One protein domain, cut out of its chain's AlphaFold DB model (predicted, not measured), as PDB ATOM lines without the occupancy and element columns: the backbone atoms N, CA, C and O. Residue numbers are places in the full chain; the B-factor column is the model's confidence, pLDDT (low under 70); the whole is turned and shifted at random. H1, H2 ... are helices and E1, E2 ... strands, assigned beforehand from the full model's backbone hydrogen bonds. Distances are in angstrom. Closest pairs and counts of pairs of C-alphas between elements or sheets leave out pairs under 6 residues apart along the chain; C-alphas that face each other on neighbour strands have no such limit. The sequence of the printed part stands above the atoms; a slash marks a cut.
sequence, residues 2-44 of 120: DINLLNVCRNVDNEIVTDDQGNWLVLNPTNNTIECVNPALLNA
ATOM      1  N   ASP A   2    -148.929  20.771   2.412       49.88
ATOM      2  CA  ASP A   2    -147.652  20.048   2.325       49.88
ATOM      3  C   ASP A   2    -147.918  18.607   1.891       49.88
ATOM      4  O   ASP A   2    -148.497  17.815   2.638       49.88
ATOM      5  N   ILE A   3    -147.540  18.264   0.662       53.12
ATOM      6  CA  ILE A   3    -147.637  16.885   0.192       53.12
ATOM      7  C   ILE A   3    -146.389  16.165   0.661       53.12
ATOM      8  O   ILE A   3    -145.293  16.385   0.148       53.12
ATOM      9  N   ASN A   4    -146.567  15.260   1.619       60.84
ATOM     10  CA  ASN A   4    -145.541  14.282   1.937       60.84
ATOM     11  C   ASN A   4    -145.278  13.429   0.686       60.84
ATOM     12  O   ASN A   4    -146.052  12.531   0.364       60.84
ATOM     13  N   LEU A   5    -144.155  13.683   0.006       58.78
ATOM     14  CA  LEU A   5    -143.649  12.923  -1.155       58.78
ATOM     15  C   LEU A   5    -143.483  11.410  -0.884       58.78
ATOM     16  O   LEU A   5    -143.291  10.611  -1.806       58.78
ATOM     17  N   LEU A   6    -143.556  11.010   0.386       58.81
ATOM     18  CA  LEU A   6    -143.593   9.624   0.846       58.81
ATOM     19  C   LEU A   6    -144.896   8.904   0.474       58.81
ATOM     20  O   LEU A   6    -144.886   7.688   0.318       58.81
ATOM     21  N   ASN A   7    -145.980   9.647   0.263       68.00
ATOM     22  CA  ASN A   7    -147.310   9.103   0.006       68.00
ATOM     23  C   ASN A   7    -147.653   9.000  -1.486       68.00
ATOM     24  O   ASN A   7    -148.756   8.598  -1.840       68.00
ATOM     25  N   VAL A   8    -146.732   9.369  -2.375       79.38
ATOM     26  CA  VAL A   8    -146.934   9.255  -3.821       79.38
ATOM     27  C   VAL A   8    -146.879   7.781  -4.227       79.38
ATOM     28  O   VAL A   8    -145.922   7.073  -3.895       79.38
ATOM     29  N   CYS A   9    -147.895   7.324  -4.954       77.94
ATOM     30  CA  CYS A   9    -147.947   5.977  -5.502       77.94
ATOM     31  C   CYS A   9    -146.807   5.780  -6.511       77.94
ATOM     32  O   CYS A   9    -146.627   6.590  -7.424       77.94
ATOM     33  N   ARG A  10    -146.056   4.684  -6.358       81.81
ATOM     34  CA  ARG A  10    -144.957   4.308  -7.254       81.81
ATOM     35  C   ARG A  10    -145.208   2.952  -7.907       81.81
ATOM     36  O   ARG A  10    -145.847   2.088  -7.303       81.81
ATOM     37  N   ASN A  11    -144.730   2.780  -9.136       77.69
ATOM     38  CA  ASN A  11    -144.751   1.498  -9.836       77.69
ATOM     39  C   ASN A  11    -143.636   0.564  -9.312       77.69
ATOM     40  O   ASN A  11    -142.890   0.900  -8.389       77.69
ATOM     41  N   VAL A  12    -143.533  -0.631  -9.896       76.38
ATOM     42  CA  VAL A  12    -142.525  -1.644  -9.527       76.38
ATOM     43  C   VAL A  12    -141.087  -1.214  -9.835       76.38
ATOM     44  O   VAL A  12    -140.166  -1.686  -9.174       76.38
ATOM     45  N   ASP A  13    -140.913  -0.286 -10.772       76.44
ATOM     46  CA  ASP A  13    -139.642   0.343 -11.144       76.44
ATOM     47  C   ASP A  13    -139.340   1.596 -10.295       76.44
ATOM     48  O   ASP A  13    -138.373   2.314 -10.542       76.44
ATOM     49  N   ASN A  14    -140.143   1.839  -9.250       75.38
ATOM     50  CA  ASN A  14    -140.050   2.984  -8.344       75.38
ATOM     51  C   ASN A  14    -140.315   4.352  -9.016       75.38
ATOM     52  O   ASN A  14    -139.946   5.401  -8.481       75.38
ATOM     53  N   GLU A  15    -141.000   4.364 -10.158       80.31
ATOM     54  CA  GLU A  15    -141.436   5.573 -10.861       80.31
ATOM     55  C   GLU A  15    -142.792   6.061 -10.342       80.31
ATOM     56  O   GLU A  15    -143.638   5.270  -9.927       80.31
ATOM     57  N   ILE A  16    -143.015   7.378 -10.371       80.94
ATOM     58  CA  ILE A  16    -144.270   7.999  -9.929       80.94
ATOM     59  C   ILE A  16    -145.400   7.617 -10.885       80.94
ATOM     60  O   ILE A  16    -145.288   7.809 -12.094       80.94
ATOM     61  N   VAL A  17    -146.509   7.119 -10.336       82.88
ATOM     62  CA  VAL A  17    -147.701   6.812 -11.127       82.88
ATOM     63  C   VAL A  17    -148.499   8.090 -11.357       82.88
ATOM     64  O   VAL A  17    -148.897   8.764 -10.400       82.88
ATOM     65  N   THR A  18    -148.759   8.392 -12.627       83.94
ATOM     66  CA  THR A  18    -149.582   9.527 -13.044       83.94
ATOM     67  C   THR A  18    -150.841   9.087 -13.778       83.94
ATOM     68  O   THR A  18    -150.880   8.001 -14.359       83.94
ATOM     69  N   ASP A  19    -151.867   9.935 -13.767       81.19
ATOM     70  CA  ASP A  19    -153.012   9.783 -14.668       81.19
ATOM     71  C   ASP A  19    -152.674  10.227 -16.108       81.19
ATOM     72  O   ASP A  19    -151.548  10.641 -16.407       81.19
ATOM     73  N   ASP A  20    -153.653  10.134 -17.012       79.00
ATOM     74  CA  ASP A  20    -153.530  10.546 -18.418       79.00
ATOM     75  C   ASP A  20    -153.295  12.057 -18.602       79.00
ATOM     76  O   ASP A  20    -152.872  12.493 -19.673       79.00
ATOM     77  N   GLN A  21    -153.518  12.845 -17.549       77.19
ATOM     78  CA  GLN A  21    -153.314  14.292 -17.508       77.19
ATOM     79  C   GLN A  21    -151.988  14.680 -16.831       77.19
ATOM     80  O   GLN A  21    -151.668  15.867 -16.747       77.19
ATOM     81  N   GLY A  22    -151.203  13.704 -16.359       79.12
ATOM     82  CA  GLY A  22    -149.935  13.929 -15.663       79.12
ATOM     83  C   GLY A  22    -150.072  14.284 -14.177       79.12
ATOM     84  O   GLY A  22    -149.090  14.706 -13.560       79.12
ATOM     85  N   ASN A  23    -151.253  14.118 -13.576       82.12
ATOM     86  CA  ASN A  23    -151.452  14.303 -12.139       82.12
ATOM     87  C   ASN A  23    -150.875  13.118 -11.367       82.12
ATOM     88  O   ASN A  23    -151.011  11.968 -11.777       82.12
ATOM     89  N   TRP A  24    -150.262  13.386 -10.218       85.94
ATOM     90  CA  TRP A  24    -149.705  12.363  -9.342       85.94
ATOM     91  C   TRP A  24    -150.804  11.693  -8.535       85.94
ATOM     92  O   TRP A  24    -151.657  12.366  -7.954       85.94
ATOM     93  N   LEU A  25    -150.741  10.370  -8.434       81.38
ATOM     94  CA  LEU A  25    -151.575   9.623  -7.504       81.38
ATOM     95  C   LEU A  25    -150.931   9.646  -6.113       81.38
ATOM     96  O   LEU A  25    -149.808   9.171  -5.937       81.38
ATOM     97  N   VAL A  26    -151.636  10.185  -5.121       83.44
ATOM     98  CA  VAL A  26    -151.169  10.297  -3.733       83.44
ATOM     99  C   VAL A  26    -152.093   9.503  -2.820       83.44
ATOM    100  O   VAL A  26    -153.305   9.697  -2.829       83.44
ATOM    101  N   LEU A  27    -151.528   8.610  -2.013       78.31
ATOM    102  CA  LEU A  27    -152.250   7.864  -0.992       78.31
ATOM    103  C   LEU A  27    -152.402   8.720   0.267       78.31
ATOM    104  O   LEU A  27    -151.428   9.016   0.954       78.31
ATOM    105  N   ASN A  28    -153.625   9.080   0.622       74.38
ATOM    106  CA  ASN A  28    -153.897   9.754   1.876       74.38
ATOM    107  C   ASN A  28    -153.910   8.717   3.021       74.38
ATOM    108  O   ASN A  28    -154.772   7.839   3.050       74.38
ATOM    109  N   PRO A  29    -152.966   8.784   3.980       70.62
ATOM    110  CA  PRO A  29    -152.831   7.780   5.036       70.62
ATOM    111  C   PRO A  29    -153.940   7.875   6.094       70.62
ATOM    112  O   PRO A  29    -154.083   6.977   6.917       70.62
ATOM    113  N   THR A  30    -154.712   8.965   6.101       72.94
ATOM    114  CA  THR A  30    -155.737   9.233   7.121       72.94
ATOM    115  C   THR A  30    -157.033   8.486   6.824       72.94
ATOM    116  O   THR A  30    -157.712   8.010   7.728       72.94
ATOM    117  N   ASN A  31    -157.383   8.386   5.546       76.44
ATOM    118  CA  ASN A  31    -158.623   7.782   5.056       76.44
ATOM    119  C   ASN A  31    -158.358   6.642   4.052       76.44
ATOM    120  O   ASN A  31    -159.305   6.050   3.538       76.44
ATOM    121  N   ASN A  32    -157.086   6.314   3.793       72.50
ATOM    122  CA  ASN A  32    -156.635   5.317   2.822       72.50
ATOM    123  C   ASN A  32    -157.212   5.518   1.409       72.50
ATOM    124  O   ASN A  32    -157.439   4.541   0.688       72.50
ATOM    125  N   THR A  33    -157.454   6.765   1.000       71.56
ATOM    126  CA  THR A  33    -157.923   7.090  -0.352       71.56
ATOM    127  C   THR A  33    -156.768   7.478  -1.263       71.56
ATOM    128  O   THR A  33    -155.724   7.928  -0.803       71.56
ATOM    129  N   ILE A  34    -156.952   7.302  -2.572       78.81
ATOM    130  CA  ILE A  34    -156.023   7.816  -3.580       78.81
ATOM    131  C   ILE A  34    -156.599   9.126  -4.107       78.81
ATOM    132  O   ILE A  34    -157.735   9.163  -4.575       78.81
ATOM    133  N   GLU A  35    -155.814  10.189  -4.013       79.44
ATOM    134  CA  GLU A  35    -156.149  11.527  -4.486       79.44
ATOM    135  C   GLU A  35    -155.239  11.881  -5.666       79.44
ATOM    136  O   GLU A  35    -154.038  11.606  -5.642       79.44
ATOM    137  N   CYS A  36    -155.807  12.479  -6.714       79.44
ATOM    138  CA  CYS A  36    -155.034  12.980  -7.846       79.44
ATOM    139  C   CYS A  36    -154.590  14.407  -7.548       79.44
ATOM    140  O   CYS A  36    -155.429  15.279  -7.305       79.44
ATOM    141  N   VAL A  37    -153.286  14.662  -7.601       77.56
ATOM    142  CA  VAL A  37    -152.743  15.996  -7.375       77.56
ATOM    143  C   VAL A  37    -151.942  16.463  -8.572       77.56
ATOM    144  O   VAL A  37    -151.036  15.779  -9.033       77.56
ATOM    145  N   ASN A  38    -152.256  17.660  -9.059       77.81
ATOM    146  CA  ASN A  38    -151.523  18.256 -10.160       77.81
ATOM    147  C   ASN A  38    -150.183  18.838  -9.663       77.81
ATOM    148  O   ASN A  38    -150.198  19.842  -8.940       77.81
ATOM    149  N   PRO A  39    -149.026  18.272 -10.057       68.25
ATOM    150  CA  PRO A  39    -147.712  18.774  -9.649       68.25
ATOM    151  C   PRO A  39    -147.436  20.204 -10.138       68.25
ATOM    152  O   PRO A  39    -146.716  20.950  -9.477       68.25
ATOM    153  N   ALA A  40    -148.043  20.634 -11.250       68.19
ATOM    154  CA  ALA A  40    -147.867  21.986 -11.778       68.19
ATOM    155  C   ALA A  40    -148.522  23.057 -10.886       68.19
ATOM    156  O   ALA A  40    -148.039  24.187 -10.830       68.19
ATOM    157  N   LEU A  41    -149.580  22.706 -10.144       63.44
ATOM    158  CA  LEU A  41    -150.242  23.621  -9.205       63.44
ATOM    159  C   LEU A  41    -149.504  23.740  -7.862       63.44
ATOM    160  O   LEU A  41    -149.719  24.710  -7.136       63.44
ATOM    161  N   LEU A  42    -148.606  22.804  -7.535       58.12
ATOM    162  CA  LEU A  42    -147.799  22.853  -6.308       58.12
ATOM    163  C   LEU A  42    -146.676  23.887  -6.374       58.12
ATOM    164  O   LEU A  42    -146.376  24.529  -5.369       58.12
ATOM    165  N   ASN A  43    -146.112  24.119  -7.560       48.66
ATOM    166  CA  ASN A  43    -145.063  25.124  -7.743       48.66
ATOM    167  C   ASN A  43    -145.579  26.574  -7.666       48.66
ATOM    168  O   ASN A  43    -144.778  27.501  -7.572       48.66
ATOM    169  N   ALA A  44    -146.898  26.792  -7.668       48.41
ATOM    170  CA  ALA A  44    -147.493  28.128  -7.615       48.41
ATOM    171  C   ALA A  44    -147.622  28.708  -6.189       48.41
ATOM    172  O   ALA A  44    -147.959  29.879  -6.042       48.41
TER     173      ALA A  44
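Overview. This is residues 2 to 44 of the 120 residues of an uncharacterized protein of Abscondita terminalis (UniProt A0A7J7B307). There is little regular structure here: a small two-stranded hairpin, E1 and E2, with a short helix, H1, beyond the end of E2, and a long unnamed stretch, residues 2 to 23, looping mainly past the E1 side. The printed part has 43 residues, with E1, E2 and H1 in that order, 16 residues in named elements, class mixed. It is compact, radius of gyration of the C-alphas 10.3 A, spanning 25 by 25 by 16 A.

Arrangement. Look first at E1, residues 24 to 28, and E2, residues 33 to 37, a hairpin of antiparallel neighbours at 144 degrees. Find N 26 and O 35 within hydrogen-bond range at 2.8 A. H1, residues 39 to 44, comes closest to E1 at the C-alphas of Trp 24 and Pro 39, 6.7 A. In H1, 0 of 2 O i to N i+4 pairs and 1 of 3 O i to N i+3 pairs are within range.

Along the chain. Find C-alpha 24 at (-149.705, 12.363, -9.342); E1 runs 12.3 A from there. E2 spans 12.5 A. H1 runs 9.6 A to C-alpha 44 at (-147.493, 28.128, -7.615).

Size, cuts and confidence. The farthest C-alphas, Val 12 and Ala 44, are 30.2 A apart. The printed part has no cut, and both links are tight. Look for pLDDT under 70 at residues 2 to 7 and 39 to 44.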